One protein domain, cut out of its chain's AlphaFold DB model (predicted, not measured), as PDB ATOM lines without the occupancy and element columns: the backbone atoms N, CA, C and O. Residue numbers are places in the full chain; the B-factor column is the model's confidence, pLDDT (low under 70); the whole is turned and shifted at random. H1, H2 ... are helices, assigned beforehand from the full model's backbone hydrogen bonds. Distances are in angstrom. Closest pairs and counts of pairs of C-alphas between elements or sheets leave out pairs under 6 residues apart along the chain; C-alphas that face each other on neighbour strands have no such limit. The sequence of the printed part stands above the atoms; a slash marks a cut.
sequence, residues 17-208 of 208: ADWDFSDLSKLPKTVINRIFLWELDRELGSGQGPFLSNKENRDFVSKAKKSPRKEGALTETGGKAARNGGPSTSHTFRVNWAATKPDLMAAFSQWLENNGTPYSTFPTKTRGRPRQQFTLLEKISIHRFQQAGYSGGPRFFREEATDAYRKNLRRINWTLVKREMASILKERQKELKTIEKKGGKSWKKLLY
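What this domain is: This is residues 17 to 208 of the 208 residues of an uncharacterized protein of Verrucomicrobiales bacterium (UniProt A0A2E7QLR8). H1 and H4 lie side by side, and the long H6 runs nearly at right angles to both, with the short H5 packed on H4 and the short H7 on the last part of H6. H2 lies near H1, while H3 is set off at one end of the long axis and touches no helix. The printed part has 192 residues with seven named helices, H1 to H7 in order, and no named strand; the class is all helix, with 95 residues, under half, in named elements. It is only just compact, close to loose, with a radius of gyration of the C-alphas of 19.2 A, and elongated, spanning 66 by 38 by 37 A.

How they stand to each other: H1, residues 29 to 43, is close but not clearly touching H2, residues 55 to 66, with C-alphas 31 and 64 closest at 7.3 A. H3, residues 101 to 115, touches no helix. H4, residues 134 to 147, touches H1 at a shallow tilt of 16 degrees, the same way; C-alphas 36 and 137 are closest at 6.1 A. H5, residues 164 to 171, touches H4 at a steep tilt of 65 degrees, with C-alphas 138 and 169 closest at 6.3 A. H6, residues 174 to 199, is about perpendicular to H4, 78 degrees, and touches it with residues 174 to 181 alone; C-alphas 139 and 177 are closest at 6.1 A. H6 also touches H1, about perpendicular at 86 degrees, with C-alphas 40 and 185 closest at 6.9 A. H7, residues 203 to 207, touches H6, with C-alphas 196 and 203 closest at 5.2 A. Every O i to N i+4 pair is within hydrogen-bond range in H1, H2, H3, H4, H5 and H7; in H6, 21 of 22 are.

Where its parts are: H1 begins at C-alpha 29 (23.684, 28.078, 24.603) and is 20.9 A long. H3 measures 20.3 A, H4 20.5 A and H6 36.5 A. H7 ends at C-alpha 207 (33.597, 44.807, 31.513).

The domain as a whole: The C-alphas of Ala 98 and Glu 159 are the farthest apart, 66.9 A. The printed part has no cut. The links from H1 to H2, H2 to H3, H3 to H4 and H4 to H5 are long; residues 75 to 84 and 124 to 131 stand free. The mean pLDDT of the printed part is 71.7, with 71 residues under 70, among them 67 to 97, 112 to 132 and 151 to 162.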
ATOM      1  N   ALA A  17      44.777  25.609  26.037       90.56
ATOM      2  CA  ALA A  17      43.687  26.382  26.637       90.56
ATOM      3  C   ALA A  17      43.142  27.506  25.733       90.56
ATOM      4  O   ALA A  17      42.064  28.030  25.996       90.56
ATOM      5  N   ASP A  18      43.871  27.880  24.678       91.50
ATOM      6  CA  ASP A  18      43.467  28.923  23.739       91.50
ATOM      7  C   ASP A  18      42.663  28.395  22.552       91.50
ATOM      8  O   ASP A  18      42.135  29.191  21.781       91.50
ATOM      9  N   TRP A  19      42.567  27.085  22.351       90.94
ATOM     10  CA  TRP A  19      41.867  26.550  21.182       90.94
ATOM     11  C   TRP A  19      41.008  25.326  21.478       90.94
ATOM     12  O   TRP A  19      40.096  25.043  20.696       90.94
ATOM     13  N   ASP A  20      41.270  24.596  22.560       91.62
ATOM     14  CA  ASP A  20      40.512  23.405  22.917       91.62
ATOM     15  C   ASP A  20      39.328  23.768  23.820       91.62
ATOM     16  O   ASP A  20      39.476  24.016  25.016       91.62
ATOM     17  N   PHE A  21      38.135  23.796  23.225       92.56
ATOM     18  CA  PHE A  21      36.875  24.065  23.918       92.56
ATOM     19  C   PHE A  21      36.021  22.805  24.101       92.56
ATOM     20  O   PHE A  21      34.846  22.907  24.453       92.56
ATOM     21  N   SER A  22      36.574  21.615  23.849       89.81
ATOM     22  CA  SER A  22      35.837  20.340  23.832       89.81
ATOM     23  C   SER A  22      34.963  20.108  25.077       89.81
ATOM     24  O   SER A  22      33.789  19.734  24.952       89.81
ATOM     25  N   ASP A  23      35.477  20.458  26.260       88.56
ATOM     26  CA  ASP A  23      34.804  20.348  27.566       88.56
ATOM     27  C   ASP A  23      33.560  21.238  27.740       88.56
ATOM     28  O   ASP A  23      32.822  21.111  28.729       88.56
ATOM     29  N   LEU A  24      33.328  22.159  26.803       88.38
ATOM     30  CA  LEU A  24      32.247  23.145  26.822       88.38
ATOM     31  C   LEU A  24      31.097  22.782  25.870       88.38
ATOM     32  O   LEU A  24      30.045  23.418  25.910       88.38
ATOM     33  N   SER A  25      31.259  21.737  25.054       84.75
ATOM     34  CA  SER A  25      30.302  21.323  24.011       84.75
ATOM     35  C   SER A  25      28.892  21.011  24.523       84.75
ATOM     36  O   SER A  25      27.911  21.206  23.809       84.75
ATOM     37  N   LYS A  26      28.775  20.546  25.772       83.06
ATOM     38  CA  LYS A  26      27.494  20.165  26.391       83.06
ATOM     39  C   LYS A  26      26.819  21.299  27.171       83.06
ATOM     40  O   LYS A  26      25.735  21.073  27.716       83.06
ATOM     41  N   LEU A  27      27.440  22.479  27.246       77.12
ATOM     42  CA  LEU A  27      26.921  23.608  28.015       77.12
ATOM     43  C   LEU A  27      25.679  24.234  27.365       77.12
ATOM     44  O   LEU A  27      25.502  24.156  26.147       77.12
ATOM     45  N   PRO A  28      24.819  24.896  28.160       76.25
ATOM     46  CA  PRO A  28      23.728  25.694  27.621       76.25
ATOM     47  C   PRO A  28      24.229  26.765  26.646       76.25
ATOM     48  O   PRO A  28      25.283  27.370  26.843       76.25
ATOM     49  N   LYS A  29      23.419  27.053  25.625       72.75
ATOM     50  CA  LYS A  29      23.684  28.078  24.603       72.75
ATOM     51  C   LYS A  29      24.129  29.418  25.212       72.75
ATOM     52  O   LYS A  29      25.182  29.948  24.872       72.75
ATOM     53  N   THR A  30      23.373  29.931  26.177       71.50
ATOM     54  CA  THR A  30      23.658  31.194  26.882       71.50
ATOM     55  C   THR A  30      25.038  31.221  27.545       71.50
ATOM     56  O   THR A  30      25.731  32.234  27.499       71.50
ATOM     57  N   VAL A  31      25.478  30.090  28.099       77.50
ATOM     58  CA  VAL A  31      26.805  29.935  28.708       77.50
ATOM     59  C   VAL A  31      27.883  29.962  27.629       77.50
ATOM     60  O   VAL A  31      28.854  30.703  27.760       77.50
ATOM     61  N   ILE A  32      27.682  29.232  26.528       78.88
ATOM     62  CA  ILE A  32      28.597  29.235  25.376       78.88
ATOM     63  C   ILE A  32      28.761  30.650  24.803       78.88
ATOM     64  O   ILE A  32      29.877  31.035  24.466       78.88
ATOM     65  N   ASN A  33      27.696  31.457  24.753       78.06
ATOM     66  CA  ASN A  33      27.789  32.856  24.314       78.06
ATOM     67  C   ASN A  33      28.687  33.703  25.188       78.06
ATOM     68  O   ASN A  33      29.496  34.463  24.668       78.06
ATOM     69  N   ARG A  34      28.530  33.598  26.509       80.38
ATOM     70  CA  ARG A  34      29.358  34.365  27.436       80.38
ATOM     71  C   ARG A  34      30.833  34.025  27.243       80.38
ATOM     72  O   ARG A  34      31.664  34.925  27.203       80.38
ATOM     73  N   ILE A  35      31.132  32.737  27.073       86.19
ATOM     74  CA  ILE A  35      32.488  32.264  26.789       86.19
ATOM     75  C   ILE A  35      32.967  32.836  25.453       86.19
ATOM     76  O   ILE A  35      34.052  33.397  25.380       86.19
ATOM     77  N   PHE A  36      32.146  32.769  24.406       87.00
ATOM     78  CA  PHE A  36      32.505  33.296  23.095       87.00
ATOM     79  C   PHE A  36      32.785  34.805  23.112       87.00
ATOM     80  O   PHE A  36      33.775  35.236  22.531       87.00
ATOM     81  N   LEU A  37      31.969  35.604  23.809       85.31
ATOM     82  CA  LEU A  37      32.186  37.049  23.945       85.31
ATOM     83  C   LEU A  37      33.484  37.371  24.688       85.31
ATOM     84  O   LEU A  37      34.227  38.241  24.245       85.31
ATOM     85  N   TRP A  38      33.791  36.643  25.764       88.69
ATOM     86  CA  TRP A  38      35.075  36.776  26.454       88.69
ATOM     87  C   TRP A  38      36.245  36.500  25.512       88.69
ATOM     88  O   TRP A  38      37.206  37.266  25.446       88.69
ATOM     89  N   GLU A  39      36.160  35.404  24.757       93.06
ATOM     90  CA  GLU A  39      37.212  35.006  23.829       93.06
ATOM     91  C   GLU A  39      37.346  35.997  22.658       93.06
ATOM     92  O   GLU A  39      38.470  36.269  22.243       93.06
ATOM     93  N   LEU A  40      36.250  36.599  22.180       90.19
ATOM     94  CA  LEU A  40      36.270  37.688  21.194       90.19
ATOM     95  C   LEU A  40      36.905  38.965  21.743       90.19
ATOM     96  O   LEU A  40      37.751  39.564  21.084       90.19
ATOM     97  N   ASP A  41      36.528  39.386  22.947       88.75
ATOM     98  CA  ASP A  41      37.108  40.567  23.588       88.75
ATOM     99  C   ASP A  41      38.617  40.371  23.806       88.75
ATOM    100  O   ASP A  41      39.404  41.314  23.696       88.75
ATOM    101  N   ARG A  42      39.046  39.123  24.033       92.50
ATOM    102  CA  ARG A  42      40.457  38.735  24.081       92.50
ATOM    103  C   ARG A  42      41.170  38.920  22.743       92.50
ATOM    104  O   ARG A  42      42.293  39.423  22.737       92.50
ATOM    105  N   GLU A  43      40.527  38.577  21.624       93.00
ATOM    106  CA  GLU A  43      41.047  38.874  20.277       93.00
ATOM    107  C   GLU A  43      41.166  40.380  20.026       93.00
ATOM    108  O   GLU A  43      42.111  40.834  19.382       93.00
ATOM    109  N   LEU A  44      40.246  41.167  20.585       91.25
ATOM    110  CA  LEU A  44      40.240  42.631  20.506       91.25
ATOM    111  C   LEU A  44      41.166  43.305  21.537       91.25
ATOM    112  O   LEU A  44      41.184  44.533  21.649       91.25
ATOM    113  N   GLY A  45      41.957  42.524  22.278       90.50
ATOM    114  CA  GLY A  45      42.989  43.042  23.171       90.50
ATOM    115  C   GLY A  45      42.483  43.450  24.555       90.50
ATOM    116  O   GLY A  45      43.002  44.413  25.128       90.50
ATOM    117  N   SER A  46      41.505  42.731  25.122       87.69
ATOM    118  CA  SER A  46      41.041  42.937  26.507       87.69
ATOM    119  C   SER A  46      42.152  42.805  27.555       87.69
ATOM    120  O   SER A  46      42.017  43.338  28.650       87.69
ATOM    121  N   GLY A  47      43.249  42.114  27.226       86.69
ATOM    122  CA  GLY A  47      44.335  41.791  28.160       86.69
ATOM    123  C   GLY A  47      44.038  40.576  29.042       86.69
ATOM    124  O   GLY A  47      44.895  40.160  29.814       86.69
ATOM    125  N   GLN A  48      42.852  39.978  28.905       87.81
ATOM    126  CA  GLN A  48      42.444  38.815  29.683       87.81
ATOM    127  C   GLN A  48      43.106  37.517  29.191       87.81
ATOM    128  O   GLN A  48      43.462  37.368  28.017       87.81
ATOM    129  N   GLY A  49      43.238  36.550  30.099       90.62
ATOM    130  CA  GLY A  49      43.624  35.175  29.775       90.62
ATOM    131  C   GLY A  49      42.471  34.357  29.169       90.62
ATOM    132  O   GLY A  49      41.382  34.889  28.931       90.62
ATOM    133  N   PRO A  50      42.691  33.060  28.879       93.38
ATOM    134  CA  PRO A  50      41.613  32.121  28.544       93.38
ATOM    135  C   PRO A  50      40.446  32.212  29.520       93.38
ATOM    136  O   PRO A  50      40.658  32.345  30.722       93.38
ATOM    137  N   PHE A  51      39.213  32.081  29.033       90.81
ATOM    138  CA  PHE A  51      38.027  32.130  29.891       90.81
ATOM    139  C   PHE A  51      38.166  31.182  31.090       90.81
ATOM    140  O   PHE A  51      37.921  31.574  32.229       90.81
ATOM    141  N   LEU A  52      38.642  29.958  30.842       90.38
ATOM    142  CA  LEU A  52      38.827  28.920  31.857       90.38
ATOM    143  C   LEU A  52      40.082  29.091  32.732       90.38
ATOM    144  O   LEU A  52      40.240  28.328  33.681       90.38
ATOM    145  N   SER A  53      40.968  30.058  32.469       90.50
ATOM    146  CA  SER A  53      42.089  30.336  33.381       90.50
ATOM    147  C   SER A  53      41.641  31.140  34.604       90.50
ATOM    148  O   SER A  53      42.242  31.032  35.671       90.50
ATOM    149  N   ASN A  54      40.559  31.916  34.485       86.88
ATOM    150  CA  ASN A  54      39.990  32.672  35.596       86.88
ATOM    151  C   ASN A  54      39.178  31.742  36.526       86.88
ATOM    152  O   ASN A  54      38.354  30.940  36.077       86.88
ATOM    153  N   LYS A  55      39.419  31.832  37.842       87.94
ATOM    154  CA  LYS A  55      38.727  31.029  38.865       87.94
ATOM    155  C   LYS A  55      37.212  31.270  38.868       87.94
ATOM    156  O   LYS A  55      36.460  30.305  38.820       87.94
ATOM    157  N   GLU A  56      36.772  32.524  38.839       83.69
ATOM    158  CA  GLU A  56      35.349  32.892  38.869       83.69
ATOM    159  C   GLU A  56      34.596  32.330  37.657       83.69
ATOM    160  O   GLU A  56      33.484  31.812  37.771       83.69
ATOM    161  N   ASN A  57      35.241  32.351  36.490       85.56
ATOM    162  CA  ASN A  57      34.705  31.779  35.259       85.56
ATOM    163  C   ASN A  57      34.610  30.246  35.315       85.56
ATOM    164  O   ASN A  57      33.635  29.667  34.826       85.56
ATOM    165  N   ARG A  58      35.589  29.570  35.933       89.44
ATOM    166  CA  ARG A  58      35.521  28.118  36.180       89.44
ATOM    167  C   ARG A  58      34.394  27.763  37.142       89.44
ATOM    168  O   ARG A  58      33.669  26.795  36.894       89.44
ATOM    169  N   ASP A  59      34.206  28.554  38.191       81.56
ATOM    170  CA  ASP A  59      33.115  28.368  39.150       81.56
ATOM    171  C   ASP A  59      31.753  28.584  38.472       81.56
ATOM    172  O   ASP A  59      30.836  27.777  38.643       81.56
ATOM    173  N   PHE A  60      31.638  29.609  37.621       80.38
ATOM    174  CA  PHE A  60      30.460  29.858  36.789       80.38
ATOM    175  C   PHE A  60      30.131  28.667  35.874       80.38
ATOM    176  O   PHE A  60      28.991  28.198  35.858       80.38
ATOM    177  N   VAL A  61      31.120  28.122  35.158       82.25
ATOM    178  CA  VAL A  61      30.924  26.941  34.295       82.25
ATOM    179  C   VAL A  61      30.538  25.714  35.113       82.25
ATOM    180  O   VAL A  61      29.659  24.955  34.707       82.25
ATOM    181  N   SER A  62      31.145  25.525  36.282       85.00
ATOM    182  CA  SER A  62      30.835  24.400  37.170       85.00
ATOM    183  C   SER A  62      29.394  24.459  37.679       85.00
ATOM    184  O   SER A  62      28.710  23.437  37.700       85.00
ATOM    185  N   LYS A  63      28.895  25.654  38.018       79.25
ATOM    186  CA  LYS A  63      27.479  25.873  38.356       79.25
ATOM    187  C   LYS A  63      26.569  25.598  37.158       79.25
ATOM    188  O   LYS A  63      25.581  24.882  37.296       79.25
ATOM    189  N   ALA A  64      26.937  26.082  35.972       75.50
ATOM    190  CA  ALA A  64      26.180  25.837  34.747       75.50
ATOM    191  C   ALA A  64      26.081  24.346  34.379       75.50
ATOM    192  O   ALA A  64      25.048  23.919  33.871       75.50
ATOM    193  N   LYS A  65      27.120  23.544  34.659       78.94
ATOM    194  CA  LYS A  65      27.105  22.082  34.457       78.94
ATOM    195  C   LYS A  65      26.162  21.352  35.420       78.94
ATOM    196  O   LYS A  65      25.650  20.298  35.061       78.94
ATOM    197  N   LYS A  66      25.957  21.891  36.626       71.25
ATOM    198  CA  LYS A  66      25.100  21.305  37.673       71.25
ATOM    199  C   LYS A  66      23.627  21.706  37.547       71.25
ATOM    200  O   LYS A  66      22.778  21.041  38.130       71.25
ATOM    201  N   SER A  67      23.320  22.779  36.816       56.28
ATOM    202  CA  SER A  67      21.937  23.226  36.630       56.28
ATOM    203  C   SER A  67      21.197  22.288  35.663       56.28
ATOM    204  O   SER A  67      21.695  22.052  34.555       56.28
ATOM    205  N   PRO A  68      20.030  21.732  36.038       47.72
ATOM    206  CA  PRO A  68      19.254  20.880  35.145       47.72
ATOM    207  C   PRO A  68      18.875  21.660  33.882       47.72
ATOM    208  O   PRO A  68      18.485  22.824  33.956       47.72
ATOM    209  N   ARG A  69      18.997  21.012  32.714       46.62
ATOM    210  CA  ARG A  69      18.616  21.543  31.392       46.62
ATOM    211  C   ARG A  69      17.115  21.880  31.346       46.62
ATOM    212  O   ARG A  69      16.335  21.155  30.743       46.62
ATOM    213  N   LYS A  70      16.692  22.987  31.947       39.00
ATOM    214  CA  LYS A  70      15.488  23.692  31.513       39.00
ATOM    215  C   LYS A  70      15.942  24.685  30.456       39.00
ATOM    216  O   LYS A  70      16.607  25.676  30.762       39.00
ATOM    217  N   GLU A  71      15.676  24.347  29.197       36.09
ATOM    218  CA  GLU A  71      15.834  25.273  28.080       36.09
ATOM    219  C   GLU A  71      15.162  26.601  28.455       36.09
ATOM    220  O   GLU A  71      13.961  26.649  28.694       36.09
ATOM    221  N   GLY A  72      15.959  27.665  28.589       35.12
ATOM    222  CA  GLY A  72      15.456  29.028  28.782       35.12
ATOM    223  C   GLY A  72      15.875  29.761  30.057       35.12
ATOM    224  O   GLY A  72      15.724  30.974  30.092       35.12
ATOM    225  N   ALA A  73      16.453  29.113  31.072       33.19
ATOM    226  CA  ALA A  73      16.630  29.772  32.370       33.19
ATOM    227  C   ALA A  73      18.076  29.745  32.892       33.19
ATOM    228  O   ALA A  73      18.438  28.952  33.755       33.19
ATOM    229  N   LEU A  74      18.892  30.703  32.443       35.91
ATOM    230  CA  LEU A  74      19.716  31.442  33.406       35.91
ATOM    231  C   LEU A  74      18.837  32.580  33.945       35.91
ATOM    232  O   LEU A  74      19.072  33.749  33.672       35.91
ATOM    233  N   THR A  75      17.761  32.233  34.651       33.75
ATOM    234  CA  THR A  75      17.157  33.159  35.604       33.75
ATOM    235  C   THR A  75      18.083  33.164  36.808       33.75
ATOM    236  O   THR A  75      18.153  32.164  37.524       33.75
ATOM    237  N   GLU A  76      18.804  34.262  37.034       33.53
ATOM    238  CA  GLU A  76      19.180  34.610  38.402       33.53
ATOM    239  C   GLU A  76      17.867  34.762  39.178       33.53
ATOM    240  O   GLU A  76      17.170  35.769  39.092       33.53
ATOM    241  N   THR A  77      17.462  33.690  39.858       29.08
ATOM    242  CA  THR A  77      16.390  33.728  40.845       29.08
ATOM    243  C   THR A  77      16.814  34.669  41.959       29.08
ATOM    244  O   THR A  77      17.901  34.522  42.520       29.08
ATOM    245  N   GLY A  78      15.944  35.642  42.231       33.25
ATOM    246  CA  GLY A  78      16.146  36.729  43.172       33.25
ATOM    247  C   GLY A  78      16.774  36.297  44.493       33.25
ATOM    248  O   GLY A  78      16.248  35.467  45.228       33.25
ATOM    249  N   GLY A  79      17.889  36.937  44.804       27.86
ATOM    250  CA  GLY A  79      18.526  36.910  46.105       27.86
ATOM    251  C   GLY A  79      19.462  38.101  46.163       27.86
ATOM    252  O   GLY A  79      20.494  38.070  45.514       27.86
ATOM    253  N   LYS A  80      19.019  39.155  46.863       29.88
ATOM    254  CA  LYS A  80      19.747  40.362  47.300       29.88
ATOM    255  C   LYS A  80      20.945  40.781  46.435       29.88
ATOM    256  O   LYS A  80      21.985  40.138  46.468       29.88
ATOM    257  N   ALA A  81      20.802  41.934  45.772       34.56
ATOM    258  CA  ALA A  81      21.853  42.653  45.051       34.56
ATOM    259  C   ALA A  81      23.261  42.371  45.604       34.56
ATOM    260  O   ALA A  81      23.604  42.791  46.714       34.56
ATOM    261  N   ALA A  82      24.064  41.649  44.821       34.50
ATOM    262  CA  ALA A  82      25.466  41.457  45.123       34.50
ATOM    263  C   ALA A  82      26.158  42.819  45.018       34.50
ATOM    264  O   ALA A  82      26.241  43.423  43.946       34.50
ATOM    265  N   ARG A  83      26.635  43.321  46.158       39.25
ATOM    266  CA  ARG A  83      27.637  44.382  46.194       39.25
ATOM    267  C   ARG A  83      28.884  43.836  45.491       39.25
ATOM    268  O   ARG A  83      29.537  42.955  46.032       39.25
ATOM    269  N   ASN A  84      29.176  44.399  44.320       42.66
ATOM    270  CA  ASN A  84      30.379  44.217  43.499       42.66
ATOM    271  C   ASN A  84      30.559  42.843  42.814       42.66
ATOM    272  O   ASN A  84      30.700  41.821  43.474       42.66
ATOM    273  N   GLY A  85      30.671  42.862  41.474       39.91
ATOM    274  CA  GLY A  85      31.362  41.817  40.698       39.91
ATOM    275  C   GLY A  85      30.631  41.275  39.460       39.91
ATOM    276  O   GLY A  85      30.143  40.150  39.486       39.91
ATOM    277  N   GLY A  86      30.597  42.036  38.357       37.41
ATOM    278  CA  GLY A  86      30.230  41.550  37.012       37.41
ATOM    279  C   GLY A  86      29.341  42.522  36.218       37.41
ATOM    280  O   GLY A  86      28.575  43.263  36.836       37.41
ATOM    281  N   PRO A  87      29.398  42.544  34.866       42.47
ATOM    282  CA  PRO A  87      28.616  43.469  34.046       42.47
ATOM    283  C   PRO A  87      27.155  43.000  33.966       42.47
ATOM    284  O   PRO A  87      26.699  42.472  32.955       42.47
ATOM    285  N   SER A  88      26.428  43.158  35.070       43.91
ATOM    286  CA  SER A  88      24.971  43.103  35.110       43.91
ATOM    287  C   SER A  88      24.449  44.516  34.878       43.91
ATOM    288  O   SER A  88      24.750  45.436  35.640       43.91
ATOM    289  N   THR A  89      23.697  44.715  33.799       42.66
ATOM    290  CA  THR A  89      22.954  45.955  33.591       42.66
ATOM    291  C   THR A  89      21.580  45.786  34.225       42.66
ATOM    292  O   THR A  89      20.723  45.065  33.722       42.66
ATOM    293  N   SER A  90      21.372  46.432  35.374       47.53
ATOM    294  CA  SER A  90      20.037  46.549  35.958       47.53
ATOM    295  C   SER A  90      19.218  47.506  35.097       47.53
ATOM    296  O   SER A  90      19.603  48.663  34.918       47.53
ATOM    297  N   HIS A  91      18.117  47.021  34.531       51.38
ATOM    298  CA  HIS A  91      17.218  47.818  33.709       51.38
ATOM    299  C   HIS A  91      15.873  47.966  34.421       51.38
ATOM    300  O   HIS A  91      15.177  46.983  34.670       51.38
ATOM    301  N   THR A  92      15.500  49.201  34.740       49.47
ATOM    302  CA  THR A  92      14.219  49.498  35.382       49.47
ATOM    303  C   THR A  92      13.136  49.641  34.315       49.47
ATOM    304  O   THR A  92      13.258  50.469  33.413       49.47
ATOM    305  N   PHE A  93      12.059  48.865  34.431       51.44
ATOM    306  CA  PHE A  93      10.853  49.003  33.614       51.44
ATOM    307  C   PHE A  93       9.679  49.367  34.528       51.44
ATOM    308  O   PHE A  93       9.528  48.803  35.612       51.44
ATOM    309  N   ARG A  94       8.870  50.355  34.133       51.91
ATOM    310  CA  ARG A  94       7.650  50.728  34.861       51.91
ATOM    311  C   ARG A  94       6.464  50.044  34.197       51.91
ATOM    312  O   ARG A  94       6.269  50.196  32.997       51.91
ATOM    313  N   VAL A  95       5.688  49.304  34.984       55.41
ATOM    314  CA  VAL A  95       4.483  48.611  34.517       55.41
ATOM    315  C   VAL A  95       3.264  49.439  34.890       55.41
ATOM    316  O   VAL A  95       3.064  49.743  36.065       55.41
ATOM    317  N   ASN A  96       2.440  49.775  33.900       67.19
ATOM    318  CA  ASN A  96       1.080  50.219  34.163       67.19
ATOM    319  C   ASN A  96       0.183  48.981  34.287       67.19
ATOM    320  O   ASN A  96      -0.166  48.368  33.283       67.19
ATOM    321  N   TRP A  97      -0.187  48.613  35.511       69.88
ATOM    322  CA  TRP A  97      -1.022  47.435  35.769       69.88
ATOM    323  C   TRP A  97      -2.466  47.569  35.268       69.88
ATOM    324  O   TRP A  97      -3.173  46.569  35.209       69.88
ATOM    325  N   ALA A  98      -2.892  48.771  34.868       71.94
ATOM    326  CA  ALA A  98      -4.181  48.990  34.217       71.94
ATOM    327  C   ALA A  98      -4.157  48.704  32.698       71.94
ATOM    328  O   ALA A  98      -5.198  48.781  32.052       71.94
ATOM    329  N   ALA A  99      -2.991  48.409  32.111       62.31
ATOM    330  CA  ALA A  99      -2.857  48.149  30.679       62.31
ATOM    331  C   ALA A  99      -3.279  46.720  30.302       62.31
ATOM    332  O   ALA A  99      -3.112  45.771  31.072       62.31
ATOM    333  N   THR A 100      -3.792  46.553  29.082       76.88
ATOM    334  CA  THR A 100      -4.166  45.230  28.575       76.88
ATOM    335  C   THR A 100      -2.925  44.402  28.224       76.88
ATOM    336  O   THR A 100      -1.833  44.929  28.000       76.88
ATOM    337  N   LYS A 101      -3.071  43.072  28.151       62.91
ATOM    338  CA  LYS A 101      -1.968  42.170  27.769       62.91
ATOM    339  C   LYS A 101      -1.305  42.566  26.431       62.91
ATOM    340  O   LYS A 101      -0.076  42.586  26.402       62.91
ATOM    341  N   PRO A 102      -2.040  42.881  25.345       72.12
ATOM    342  CA  PRO A 102      -1.438  43.379  24.104       72.12
ATOM    343  C   PRO A 102      -0.592  44.641  24.296       72.12
ATOM    344  O   PRO A 102       0.536  44.690  23.812       72.12
ATOM    345  N   ASP A 103      -1.092  45.615  25.056       57.25
ATOM    346  CA  ASP A 103      -0.406  46.893  25.281       57.25
ATOM    347  C   ASP A 103       0.875  46.710  26.096       57.25
ATOM    348  O   ASP A 103       1.914  47.290  25.780       57.25
ATOM    349  N   LEU A 104       0.831  45.839  27.109       69.62
ATOM    350  CA  LEU A 104       2.006  45.452  27.887       69.62
ATOM    351  C   LEU A 104       3.057  44.763  27.010       69.62
ATOM    352  O   LEU A 104       4.245  45.064  27.125       69.62
ATOM    353  N   MET A 105       2.633  43.869  26.114       71.00
ATOM    354  CA  MET A 105       3.535  43.174  25.189       71.00
ATOM    355  C   MET A 105       4.151  44.131  24.163       71.00
ATOM    356  O   MET A 105       5.345  44.023  23.879       71.00
ATOM    357  N   ALA A 106       3.377  45.080  23.636       68.62
ATOM    358  CA  ALA A 106       3.861  46.096  22.706       68.62
ATOM    359  C   ALA A 106       4.861  47.045  23.386       68.62
ATOM    360  O   ALA A 106       5.974  47.225  22.888       68.62
ATOM    361  N   ALA A 107       4.517  47.566  24.567       63.47
ATOM    362  CA  ALA A 107       5.385  48.443  25.348       63.47
ATOM    363  C   ALA A 107       6.682  47.740  25.769       63.47
ATOM    364  O   ALA A 107       7.758  48.332  25.695       63.47
ATOM    365  N   PHE A 108       6.611  46.464  26.163       72.44
ATOM    366  CA  PHE A 108       7.797  45.680  26.499       72.44
ATOM    367  C   PHE A 108       8.669  45.389  25.272       72.44
ATOM    368  O   PHE A 108       9.889  45.488  25.363       72.44
ATOM    369  N   SER A 109       8.069  45.094  24.116       70.31
ATOM    370  CA  SER A 109       8.808  44.869  22.864       70.31
ATOM    371  C   SER A 109       9.528  46.138  22.403       70.31
ATOM    372  O   SER A 109      10.727  46.105  22.140       70.31
ATOM    373  N   GLN A 110       8.841  47.282  22.420       65.88
ATOM    374  CA  GLN A 110       9.437  48.586  22.121       65.88
ATOM    375  C   GLN A 110      10.535  48.951  23.132       65.88
ATOM    376  O   GLN A 110      11.586  49.491  22.781       65.88
ATOM    377  N   TRP A 111      10.320  48.642  24.411       73.44
ATOM    378  CA  TRP A 111      11.329  48.843  25.442       73.44
ATOM    379  C   TRP A 111      12.555  47.951  25.220       73.44
ATOM    380  O   TRP A 111      13.669  48.446  25.376       73.44
ATOM    381  N   LEU A 112      12.379  46.690  24.807       68.94
ATOM    382  CA  LEU A 112      13.463  45.772  24.441       68.94
ATOM    383  C   LEU A 112      14.252  46.260  23.224       68.94
ATOM    384  O   LEU A 112      15.475  46.160  23.224       68.94
ATOM    385  N   GLU A 113      13.590  46.813  22.209       65.94
ATOM    386  CA  GLU A 113      14.263  47.392  21.039       65.94
ATOM    387  C   GLU A 113      15.131  48.601  21.419       65.94
ATOM    388  O   GLU A 113      16.251  48.752  20.931       65.94
ATOM    389  N   ASN A 114      14.652  49.426  22.354       60.78
ATOM    390  CA  ASN A 114      15.332  50.650  22.782       60.78
ATOM    391  C   ASN A 114      16.397  50.426  23.872       60.78
ATOM    392  O   ASN A 114      17.370  51.180  23.958       60.78
ATOM    393  N   ASN A 115      16.209  49.414  24.723       57.22
ATOM    394  CA  ASN A 115      17.043  49.133  25.899       57.22
ATOM    395  C   ASN A 115      17.767  47.795  25.819       57.22
ATOM    396  O   ASN A 115      18.419  47.404  26.790       57.22
ATOM    397  N   GLY A 116      17.674  47.107  24.681       52.16
ATOM    398  CA  GLY A 116      18.471  45.932  24.402       52.16
ATOM    399  C   GLY A 116      19.915  46.208  24.799       52.16
ATOM    400  O   GLY A 116      20.538  47.185  24.367       52.16
ATOM    401  N   THR A 117      20.454  45.342  25.655       47.03
ATOM    402  CA  THR A 117      21.904  45.212  25.789       47.03
ATOM    403  C   THR A 117      22.502  45.042  24.387       47.03
ATOM    404  O   THR A 117      21.780  44.691  23.450       47.03
ATOM    405  N   PRO A 118      23.816  45.235  24.182       43.41
ATOM    406  CA  PRO A 118      24.485  44.751  22.979       43.41
ATOM    407  C   PRO A 118      24.508  43.209  22.993       43.41
ATOM    408  O   PRO A 118      25.549  42.567  22.976       43.41
ATOM    409  N   TYR A 119      23.336  42.593  23.100       42.06
ATOM    410  CA  TYR A 119      23.035  41.289  22.586       42.06
ATOM    411  C   TYR A 119      22.883  41.507  21.087       42.06
ATOM    412  O   TYR A 119      21.798  41.792  20.584       42.06
ATOM    413  N   SER A 120      23.993  41.391  20.360       39.94
ATOM    414  CA  SER A 120      23.890  40.970  18.972       39.94
ATOM    415  C   SER A 120      23.147  39.639  19.003       39.94
ATOM    416  O   SER A 120      23.691  38.594  19.373       39.94
ATOM    417  N   THR A 121      21.844  39.670  18.720       41.50
ATOM    418  CA  THR A 121      21.154  38.469  18.275       41.50
ATOM    419  C   THR A 121      21.956  37.990  17.081       41.50
ATOM    420  O   THR A 121      22.031  38.695  16.074       41.50
ATOM    421  N   PHE A 122      22.614  36.843  17.257       44.00
ATOM    422  CA  PHE A 122      23.490  36.232  16.268       44.00
ATOM    423  C   PHE A 122      22.915  36.384  14.866       44.00
ATOM    424  O   PHE A 122      21.703  36.211  14.714       44.00
ATOM    425  N   PRO A 123      23.752  36.637  13.844       43.41
ATOM    426  CA  PRO A 123      23.281  36.719  12.473       43.41
ATOM    427  C   PRO A 123      22.513  35.437  12.129       43.41
ATOM    428  O   PRO A 123      23.085  34.373  11.895       43.41
ATOM    429  N   THR A 124      21.185  35.547  12.118       42.44
ATOM    430  CA  THR A 124      20.223  34.457  11.895       42.44
ATOM    431  C   THR A 124      20.237  33.976  10.450       42.44
ATOM    432  O   THR A 124      19.633  32.958  10.122       42.44
ATOM    433  N   LYS A 125      20.956  34.679   9.570       38.06
ATOM    434  CA  LYS A 125      20.994  34.417   8.135       38.06
ATOM    435  C   LYS A 125      22.421  34.146   7.671       38.06
ATOM    436  O   LYS A 125      23.067  34.991   7.066       38.06
ATOM    437  N   THR A 126      22.896  32.921   7.890       37.88
ATOM    438  CA  THR A 126      23.878  32.318   6.977       37.88
ATOM    439  C   THR A 126      23.287  31.020   6.441       37.88
ATOM    440  O   THR A 126      22.857  30.174   7.216       37.88
ATOM    441  N   ARG A 127      23.198  30.894   5.110       34.22
ATOM    442  CA  ARG A 127      22.732  29.681   4.419       34.22
ATOM    443  C   ARG A 127      23.490  28.455   4.951       34.22
ATOM    444  O   ARG A 127      24.719  28.452   4.953       34.22
ATOM    445  N   GLY A 128      22.751  27.431   5.379       34.72
ATOM    446  CA  GLY A 128      23.270  26.197   5.984       34.72
ATOM    447  C   GLY A 128      22.690  25.964   7.382       34.72
ATOM    448  O   GLY A 128      22.355  26.926   8.061       34.72
ATOM    449  N   ARG A 129      22.521  24.689   7.772       37.62
ATOM    450  CA  ARG A 129      21.949  24.182   9.045       37.62
ATOM    451  C   ARG A 129      22.136  25.124  10.255       37.62
ATOM    452  O   ARG A 129      23.206  25.724  10.352       37.62
ATOM    453  N   PRO A 130      21.196  25.164  11.228       39.34
ATOM    454  CA  PRO A 130      21.342  25.964  12.447       39.34
ATOM    455  C   PRO A 130      22.720  25.715  13.064       39.34
ATOM    456  O   PRO A 130      22.995  24.611  13.540       39.34
ATOM    457  N   ARG A 131      23.629  26.694  12.979       52.59
ATOM    458  CA  ARG A 131      24.982  26.511  13.509       52.59
ATOM    459  C   ARG A 131      24.843  26.378  15.019       52.59
ATOM    460  O   ARG A 131      24.283  27.260  15.668       52.59
ATOM    461  N   GLN A 132      25.305  25.258  15.574       63.09
ATOM    462  CA  GLN A 132      25.383  25.112  17.021       63.09
ATOM    463  C   GLN A 132      26.256  26.252  17.546       63.09
ATOM    464  O   GLN A 132      27.299  26.551  16.973       63.09
ATOM    465  N   GLN A 133      25.828  26.904  18.624       70.12
ATOM    466  CA  GLN A 133      26.550  28.016  19.257       70.12
ATOM    467  C   GLN A 133      28.023  27.692  19.500       70.12
ATOM    468  O   GLN A 133      28.905  28.531  19.358       70.12
ATOM    469  N   PHE A 134      28.271  26.424  19.816       84.38
ATOM    470  CA  PHE A 134      29.586  25.856  20.027       84.38
ATOM    471  C   PHE A 134      30.513  25.989  18.808       84.38
ATOM    472  O   PHE A 134      31.709  26.204  18.969       84.38
ATOM    473  N   THR A 135      29.974  25.988  17.587       87.62
ATOM    474  CA  THR A 135      30.760  26.176  16.363       87.62
ATOM    475  C   THR A 135      31.430  27.545  16.293       87.62
ATOM    476  O   THR A 135      32.426  27.703  15.599       87.62
ATOM    477  N   LEU A 136      30.953  28.557  17.017       87.00
ATOM    478  CA  LEU A 136      31.657  29.840  17.101       87.00
ATOM    479  C   LEU A 136      32.962  29.732  17.897       87.00
ATOM    480  O   LEU A 136      33.957  30.348  17.517       87.00
ATOM    481  N   LEU A 137      32.980  28.896  18.938       91.56
ATOM    482  CA  LEU A 137      34.206  28.548  19.653       91.56
ATOM    483  C   LEU A 137      35.144  27.732  18.747       91.56
ATOM    484  O   LEU A 137      36.334  28.005  18.675       91.56
ATOM    485  N   GLU A 138      34.613  26.811  17.945       91.94
ATOM    486  CA  GLU A 138      35.421  26.095  16.944       91.94
ATOM    487  C   GLU A 138      36.044  27.058  15.908       91.94
ATOM    488  O   GLU A 138      37.216  26.942  15.541       91.94
ATOM    489  N   LYS A 139      35.284  28.065  15.461       92.38
ATOM    490  CA  LYS A 139      35.768  29.094  14.530       92.38
ATOM    491  C   LYS A 139      36.823  30.008  15.137       92.38
ATOM    492  O   LYS A 139      37.755  30.370  14.422       92.38
ATOM    493  N   ILE A 140      36.704  30.389  16.413       93.44
ATOM    494  CA  ILE A 140      37.737  31.213  17.050       93.44
ATOM    495  C   ILE A 140      39.045  30.429  17.174       93.44
ATOM    496  O   ILE A 140      40.104  30.981  16.892       93.44
ATOM    497  N   SER A 141      38.987  29.120  17.447       93.44
ATOM    498  CA  SER A 141      40.165  28.244  17.393       93.44
ATOM    499  C   SER A 141      40.810  28.248  16.009       93.44
ATOM    500  O   SER A 141      42.015  28.461  15.887       93.44
ATOM    501  N   ILE A 142      40.015  28.073  14.949       92.25
ATOM    502  CA  ILE A 142      40.504  28.119  13.561       92.25
ATOM    503  C   ILE A 142      41.132  29.482  13.239       92.25
ATOM    504  O   ILE A 142      42.211  29.527  12.651       92.25
ATOM    505  N   HIS A 143      40.503  30.585  13.649       92.81
ATOM    506  CA  HIS A 143      41.039  31.936  13.465       92.81
ATOM    507  C   HIS A 143      42.426  32.096  14.097       92.81
ATOM    508  O   HIS A 143      43.357  32.554  13.433       92.81
ATOM    509  N   ARG A 144      42.584  31.628  15.339       93.25
ATOM    510  CA  ARG A 144      43.860  31.649  16.067       93.25
ATOM    511  C   ARG A 144      44.928  30.818  15.366       93.25
ATOM    512  O   ARG A 144      46.053  31.281  15.191       93.25
ATOM    513  N   PHE A 145      44.572  29.626  14.882       91.94
ATOM    514  CA  PHE A 145      45.488  28.801  14.092       91.94
ATOM    515  C   PHE A 145      45.923  29.486  12.793       91.94
ATOM    516  O   PHE A 145      47.096  29.425  12.430       91.94
ATOM    517  N   GLN A 146      45.008  30.164  12.099       90.31
ATOM    518  CA  GLN A 146      45.344  30.915  10.889       90.31
ATOM    519  C   GLN A 146      46.299  32.074  11.183       90.31
ATOM    520  O   GLN A 146      47.244  32.278  10.423       90.31
ATOM    521  N   GLN A 147      46.088  32.803  12.282       90.06
ATOM    522  CA  GLN A 147      46.990  33.874  12.715       90.06
ATOM    523  C   GLN A 147      48.372  33.337  13.108       90.06
ATOM    524  O   GLN A 147      49.372  33.931  12.723       90.06
ATOM    525  N   ALA A 148      48.433  32.168  13.754       89.94
ATOM    526  CA  ALA A 148      49.679  31.470  14.077       89.94
ATOM    527  C   ALA A 148      50.386  30.830  12.857       89.94
ATOM    528  O   ALA A 148      51.395  30.137  13.009       89.94
ATOM    529  N   GLY A 149      49.876  31.039  11.638       86.50
ATOM    530  CA  GLY A 149      50.515  30.591  10.399       86.50
ATOM    531  C   GLY A 149      50.217  29.142  10.007       86.50
ATOM    532  O   GLY A 149      50.925  28.576   9.175       86.50
ATOM    533  N   TYR A 150      49.182  28.518  10.573       83.56
ATOM    534  CA  TYR A 150      48.738  27.195  10.141       83.56
ATOM    535  C   TYR A 150      47.749  27.300   8.970       83.56
ATOM    536  O   TYR A 150      46.530  27.319   9.150       83.56
ATOM    537  N   SER A 151      48.267  27.346   7.741       68.81
ATOM    538  CA  SER A 151      47.455  27.245   6.523       68.81
ATOM    539  C   SER A 151      46.954  25.804   6.331       68.81
ATOM    540  O   SER A 151      47.731  24.861   6.197       68.81
ATOM    541  N   GLY A 152      45.632  25.605   6.381       65.88
ATOM    542  CA  GLY A 152      45.016  24.267   6.303       65.88
ATOM    543  C   GLY A 152      45.099  23.440   7.594       65.88
ATOM    544  O   GLY A 152      44.798  22.250   7.579       65.88
ATOM    545  N   GLY A 153      45.495  24.072   8.701       68.19
ATOM    546  CA  GLY A 153      45.523  23.496  10.041       68.19
ATOM    547  C   GLY A 153      46.833  22.816  10.460       68.19
ATOM    548  O   GLY A 153      47.596  22.348   9.611       68.19
ATOM    549  N   PRO A 154      47.137  22.798  11.776       67.12
ATOM    550  CA  PRO A 154      48.261  22.072  12.358       67.12
ATOM    551  C   PRO A 154      48.468  20.643  11.847       67.12
ATOM    552  O   PRO A 154      47.512  19.942  11.527       67.12
ATOM    553  N   ARG A 155      49.723  20.164  11.853       66.25
ATOM    554  CA  ARG A 155      50.067  18.773  11.482       66.25
ATOM    555  C   ARG A 155      49.312  17.724  12.309       66.25
ATOM    556  O   ARG A 155      48.882  16.728  11.746       66.25
ATOM    557  N   PHE A 156      49.042  17.993  13.586       65.12
ATOM    558  CA  PHE A 156      48.223  17.115  14.436       65.12
ATOM    559  C   PHE A 156      46.727  17.088  14.036       65.12
ATOM    560  O   PHE A 156      45.951  16.276  14.537       65.12
ATOM    561  N   PHE A 157      46.292  17.966  13.122       63.72
ATOM    562  CA  PHE A 157      45.028  17.849  12.389       63.72
ATOM    563  C   PHE A 157      45.177  17.098  11.059       63.72
ATOM    564  O   PHE A 157      44.266  17.157  10.240       63.72
ATOM    565  N   ARG A 158      46.275  16.388  10.805       60.41
ATOM    566  CA  ARG A 158      46.415  15.499   9.640       60.41
ATOM    567  C   ARG A 158      46.439  14.035  10.070       60.41
ATOM    568  O   ARG A 158      45.659  13.262   9.529       60.41
ATOM    569  N   GLU A 159      47.188  13.712  11.121       63.00
ATOM    570  CA  GLU A 159      47.164  12.410  11.824       63.00
ATOM    571  C   GLU A 159      45.746  12.043  12.262       63.00
ATOM    572  O   GLU A 159      45.033  12.953  12.652       63.00
ATOM    573  N   GLU A 160      45.288  10.790  12.196       58.19
ATOM    574  CA  GLU A 160      43.908  10.433  12.572       58.19
ATOM    575  C   GLU A 160      43.536  10.998  13.951       58.19
ATOM    576  O   GLU A 160      43.944  10.498  14.996       58.19
ATOM    577  N   ALA A 161      42.782  12.104  13.962       62.94
ATOM    578  CA  ALA A 161      42.394  12.732  15.210       62.94
ATOM    579  C   ALA A 161      41.451  11.768  15.916       62.94
ATOM    580  O   ALA A 161      40.379  11.475  15.390       62.94
ATOM    581  N   THR A 162      41.828  11.276  17.088       66.38
ATOM    582  CA  THR A 162      40.973  10.377  17.868       66.38
ATOM    583  C   THR A 162      39.815  11.143  18.508       66.38
ATOM    584  O   THR A 162      38.698  10.629  18.571       66.38
ATOM    585  N   ASP A 163      40.029  12.406  18.887       78.31
ATOM    586  CA  ASP A 163      39.021  13.221  19.559       78.31
ATOM    587  C   ASP A 163      38.046  13.932  18.595       78.31
ATOM    588  O   ASP A 163      38.388  14.391  17.498       78.31
ATOM    589  N   ALA A 164      36.782  14.019  19.021       83.19
ATOM    590  CA  ALA A 164      35.683  14.549  18.213       83.19
ATOM    591  C   ALA A 164      35.838  16.042  17.876       83.19
ATOM    592  O   ALA A 164      35.402  16.481  16.811       83.19
ATOM    593  N   TYR A 165      36.476  16.817  18.757       86.31
ATOM    594  CA  TYR A 165      36.628  18.258  18.582       86.31
ATOM    595  C   TYR A 165      37.555  18.571  17.406       86.31
ATOM    596  O   TYR A 165      37.179  19.289  16.478       86.31
ATOM    597  N   ARG A 166      38.731  17.935  17.359       84.50
ATOM    598  CA  ARG A 166      39.659  18.067  16.228       84.50
ATOM    599  C   ARG A 166      39.050  17.570  14.916       84.50
ATOM    600  O   ARG A 166      39.277  18.194  13.877       84.50
ATOM    601  N   LYS A 167      38.252  16.492  14.943       83.12
ATOM    602  CA  LYS A 167      37.500  16.027  13.758       83.12
ATOM    603  C   LYS A 167      36.548  17.109  13.236       83.12
ATOM    604  O   LYS A 167      36.481  17.316  12.025       83.12
ATOM    605  N   ASN A 168      35.853  17.829  14.118       84.94
ATOM    606  CA  ASN A 168      34.964  18.923  13.721       84.94
ATOM    607  C   ASN A 168      35.724  20.119  13.136       84.94
ATOM    608  O   ASN A 168      35.309  20.640  12.101       84.94
ATOM    609  N   LEU A 169      36.864  20.508  13.721       87.38
ATOM    610  CA  LEU A 169      37.678  21.613  13.194       87.38
ATOM    611  C   LEU A 169      38.117  21.383  11.740       87.38
ATOM    612  O   LEU A 169      38.176  22.339  10.966       87.38
ATOM    613  N   ARG A 170      38.384  20.130  11.343       82.75
ATOM    614  CA  ARG A 170      38.707  19.780   9.945       82.75
ATOM    615  C   ARG A 170      37.526  19.935   8.992       82.75
ATOM    616  O   ARG A 170      37.728  20.227   7.821       82.75
ATOM    617  N   ARG A 171      36.302  19.697   9.475       83.62
ATOM    618  CA  ARG A 171      35.078  19.748   8.658       83.62
ATOM    619  C   ARG A 171      34.636  21.178   8.353       83.62
ATOM    620  O   ARG A 171      33.915  21.402   7.384       83.62
ATOM    621  N   ILE A 172      35.027  22.142   9.183       85.69
ATOM    622  CA  ILE A 172      34.704  23.555   8.975       85.69
ATOM    623  C   ILE A 172      35.540  24.104   7.812       85.69
ATOM    624  O   ILE A 172      36.711  23.782   7.669       85.69
ATOM    625  N   ASN A 173      34.963  24.977   6.981       86.75
ATOM    626  CA  ASN A 173      35.701  25.639   5.903       86.75
ATOM    627  C   ASN A 173      36.582  26.775   6.458       86.75
ATOM    628  O   ASN A 173      36.090  27.875   6.715       86.75
ATOM    629  N   TRP A 174      37.886  26.528   6.601       87.12
ATOM    630  CA  TRP A 174      38.853  27.479   7.169       87.12
ATOM    631  C   TRP A 174      38.898  28.813   6.407       87.12
ATOM    632  O   TRP A 174      38.968  29.879   7.020       87.12
ATOM    633  N   THR A 175      38.810  28.788   5.077       85.12
ATOM    634  CA  THR A 175      38.822  30.006   4.251       85.12
ATOM    635  C   THR A 175      37.623  30.901   4.559       85.12
ATOM    636  O   THR A 175      37.766  32.123   4.658       85.12
ATOM    637  N   LEU A 176      36.448  30.301   4.766       86.75
ATOM    638  CA  LEU A 176      35.239  31.032   5.133       86.75
ATOM    639  C   LEU A 176      35.331  31.600   6.555       86.75
ATOM    640  O   LEU A 176      34.934  32.745   6.772       86.75
ATOM    641  N   VAL A 177      35.919  30.852   7.497       88.81
ATOM    642  CA  VAL A 177      36.111  31.312   8.885       88.81
ATOM    643  C   VAL A 177      36.872  32.629   8.943       88.81
ATOM    644  O   VAL A 177      36.464  33.520   9.682       88.81
ATOM    645  N   LYS A 178      37.922  32.803   8.128       86.56
ATOM    646  CA  LYS A 178      38.692  34.056   8.092       86.56
ATOM    647  C   LYS A 178      37.796  35.271   7.817       86.56
ATOM    648  O   LYS A 178      37.926  36.292   8.486       86.56
ATOM    649  N   ARG A 179      36.877  35.154   6.850       86.00
ATOM    650  CA  ARG A 179      35.937  36.229   6.481       86.00
ATOM    651  C   ARG A 179      34.866  36.435   7.550       86.00
ATOM    652  O   ARG A 179      34.595  37.570   7.928       86.00
ATOM    653  N   GLU A 180      34.289  35.348   8.057       88.69
ATOM    654  CA  GLU A 180      33.248  35.406   9.089       88.69
ATOM    655  C   GLU A 180      33.770  36.028  10.390       88.69
ATOM    656  O   GLU A 180      33.145  36.937  10.930       88.69
ATOM    657  N   MET A 181      34.943  35.597  10.864       89.00
ATOM    658  CA  MET A 181      35.550  36.126  12.088       89.00
ATOM    659  C   MET A 181      35.965  37.586  11.939       89.00
ATOM    660  O   MET A 181      35.771  38.357  12.871       89.00
ATOM    661  N   ALA A 182      36.445  38.007  10.764       88.62
ATOM    662  CA  ALA A 182      36.709  39.421  10.504       88.62
ATOM    663  C   ALA A 182      35.435  40.282  10.632       88.62
ATOM    664  O   ALA A 182      35.492  41.371  11.206       88.62
ATOM    665  N   SER A 183      34.285  39.793  10.146       87.06
ATOM    666  CA  SER A 183      32.996  40.483  10.312       87.06
ATOM    667  C   SER A 183      32.580  40.554  11.779       87.06
ATOM    668  O   SER A 183      32.282  41.637  12.278       87.06
ATOM    669  N   ILE A 184      32.636  39.421  12.488       87.75
ATOM    670  CA  ILE A 184      32.249  39.326  13.903       87.75
ATOM    671  C   ILE A 184      33.116  40.244  14.774       87.75
ATOM    672  O   ILE A 184      32.594  40.989  15.599       87.75
ATOM    673  N   LEU A 185      34.436  40.245  14.568       89.19
ATOM    674  CA  LEU A 185      35.353  41.123  15.299       89.19
ATOM    675  C   LEU A 185      35.054  42.599  15.023       89.19
ATOM    676  O   LEU A 185      35.067  43.411  15.945       89.19
ATOM    677  N   LYS A 186      34.734  42.956  13.774       88.31
ATOM    678  CA  LYS A 186      34.361  44.328  13.402       88.31
ATOM    679  C   LYS A 186      33.052  44.766  14.061       88.31
ATOM    680  O   LYS A 186      32.957  45.914  14.494       88.31
ATOM    681  N   GLU A 187      32.055  43.891  14.130       83.75
ATOM    682  CA  GLU A 187      30.787  44.148  14.824       83.75
ATOM    683  C   GLU A 187      31.012  44.332  16.324       83.75
ATOM    684  O   GLU A 187      30.664  45.381  16.870       83.75
ATOM    685  N   ARG A 188      31.716  43.393  16.963       85.94
ATOM    686  CA  ARG A 188      32.026  43.480  18.391       85.94
ATOM    687  C   ARG A 188      32.836  44.731  18.727       85.94
ATOM    688  O   ARG A 188      32.546  45.422  19.697       85.94
ATOM    689  N   GLN A 189      33.791  45.106  17.881       88.00
ATOM    690  CA  GLN A 189      34.552  46.342  18.041       88.00
ATOM    691  C   GLN A 189      33.662  47.598  18.013       88.00
ATOM    692  O   GLN A 189      33.955  48.560  18.729       88.00
ATOM    693  N   LYS A 190      32.596  47.623  17.199       84.75
ATOM    694  CA  LYS A 190      31.617  48.724  17.194       84.75
ATOM    695  C   LYS A 190      30.804  48.744  18.485       84.75
ATOM    696  O   LYS A 190      30.618  49.816  19.051       84.75
ATOM    697  N   GLU A 191      30.364  47.583  18.968       80.94
ATOM    698  CA  GLU A 191      29.647  47.473  20.246       80.94
ATOM    699  C   GLU A 191      30.492  47.986  21.412       80.94
ATOM    700  O   GLU A 191      30.021  48.812  22.192       80.94
ATOM    701  N   LEU A 192      31.757  47.561  21.497       80.50
ATOM    702  CA  LEU A 192      32.686  48.001  22.537       80.50
ATOM    703  C   LEU A 192      32.895  49.522  22.505       80.50
ATOM    704  O   LEU A 192      32.872  50.158  23.554       80.50
ATOM    705  N   LYS A 193      32.990  50.132  21.315       84.94
ATOM    706  CA  LYS A 193      33.045  51.599  21.173       84.94
ATOM    707  C   LYS A 193      31.766  52.285  21.657       84.94
ATOM    708  O   LYS A 193      31.831  53.343  22.279       84.94
ATOM    709  N   THR A 194      30.599  51.699  21.391       81.69
ATOM    710  CA  THR A 194      29.329  52.209  21.927       81.69
ATOM    711  C   THR A 194      29.294  52.112  23.453       81.69
ATOM    712  O   THR A 194      28.834  53.051  24.103       81.69
ATOM    713  N   ILE A 195      29.808  51.022  24.033       75.56
ATOM    714  CA  ILE A 195      29.935  50.853  25.489       75.56
ATOM    715  C   ILE A 195      30.854  51.930  26.075       75.56
ATOM    716  O   ILE A 195      30.473  52.572  27.049       75.56
ATOM    717  N   GLU A 196      32.011  52.190  25.459       79.44
ATOM    718  CA  GLU A 196      32.922  53.261  25.889       79.44
ATOM    719  C   GLU A 196      32.254  54.629  25.867       79.44
ATOM    720  O   GLU A 196      32.314  55.368  26.850       79.44
ATOM    721  N   LYS A 197      31.563  54.950  24.765       78.06
ATOM    722  CA  LYS A 197      30.868  56.230  24.612       78.06
ATOM    723  C   LYS A 197      29.791  56.423  25.681       78.06
ATOM    724  O   LYS A 197      29.661  57.520  26.210       78.06
ATOM    725  N   LYS A 198      29.024  55.373  25.995       79.25
ATOM    726  CA  LYS A 198      27.967  55.425  27.018       79.25
ATOM    727  C   LYS A 198      28.533  55.467  28.440       79.25
ATOM    728  O   LYS A 198      27.983  56.162  29.284       79.25
ATOM    729  N   GLY A 199      29.599  54.717  28.709       74.25
ATOM    730  CA  GLY A 199      30.173  54.580  30.049       74.25
ATOM    731  C   GLY A 199      31.216  55.636  30.418       74.25
ATOM    732  O   GLY A 199      31.628  55.689  31.575       74.25
ATOM    733  N   GLY A 200      31.692  56.440  29.459       81.06
ATOM    734  CA  GLY A 200      32.709  57.480  29.680       81.06
ATOM    735  C   GLY A 200      34.080  56.945  30.121       81.06
ATOM    736  O   GLY A 200      34.937  57.709  30.556       81.06
ATOM    737  N   LYS A 201      34.290  55.627  30.045       80.50
ATOM    738  CA  LYS A 201      35.507  54.910  30.451       80.50
ATOM    739  C   LYS A 201      35.830  53.849  29.406       80.50
ATOM    740  O   LYS A 201      34.949  53.429  28.660       80.50
ATOM    741  N   SER A 202      37.077  53.379  29.384       85.44
ATOM    742  CA  SER A 202      37.464  52.272  28.501       85.44
ATOM    743  C   SER A 202      36.631  51.018  28.784       85.44
ATOM    744  O   SER A 202      36.449  50.652  29.948       85.44
ATOM    745  N   TRP A 203      36.192  50.318  27.729       82.00
ATOM    746  CA  TRP A 203      35.373  49.104  27.849       82.00
ATOM    747  C   TRP A 203      36.097  48.024  28.649       82.00
ATOM    748  O   TRP A 203      35.452  47.246  29.343       82.00
ATOM    749  N   LYS A 204      37.437  48.017  28.610       85.75
ATOM    750  CA  LYS A 204      38.259  47.080  29.376       85.75
ATOM    751  C   LYS A 204      38.007  47.206  30.874       85.75
ATOM    752  O   LYS A 204      37.878  46.185  31.515       85.75
ATOM    753  N   LYS A 205      37.886  48.439  31.386       79.25
ATOM    754  CA  LYS A 205      37.612  48.733  32.807       79.25
ATOM    755  C   LYS A 205      36.136  48.595  33.185       79.25
ATOM    756  O   LYS A 205      35.797  48.612  34.361       79.25
ATOM    757  N   LEU A 206      35.244  48.627  32.194       74.00
ATOM    758  CA  LEU A 206      33.800  48.529  32.416       74.00
ATOM    759  C   LEU A 206      33.335  47.073  32.452       74.00
ATOM    760  O   LEU A 206      32.380  46.754  33.153       74.00
ATOM    761  N   LEU A 207      33.976  46.211  31.661       75.38
ATOM    762  CA  LEU A 207      33.597  44.807  31.513       75.38
ATOM    763  C   LEU A 207      34.441  43.854  32.368       75.38
ATOM    764  O   LEU A 207      33.970  42.752  32.653       75.38
ATOM    765  N   TYR A 208      35.650  44.270  32.756       80.75
ATOM    766  CA  TYR A 208      36.628  43.497  33.526       80.75
ATOM    767  C   TYR A 208      37.224  44.363  34.637       80.75
ATOM    768  O   TYR A 208      37.569  43.775  35.681       80.75
TER     769      TYR A 208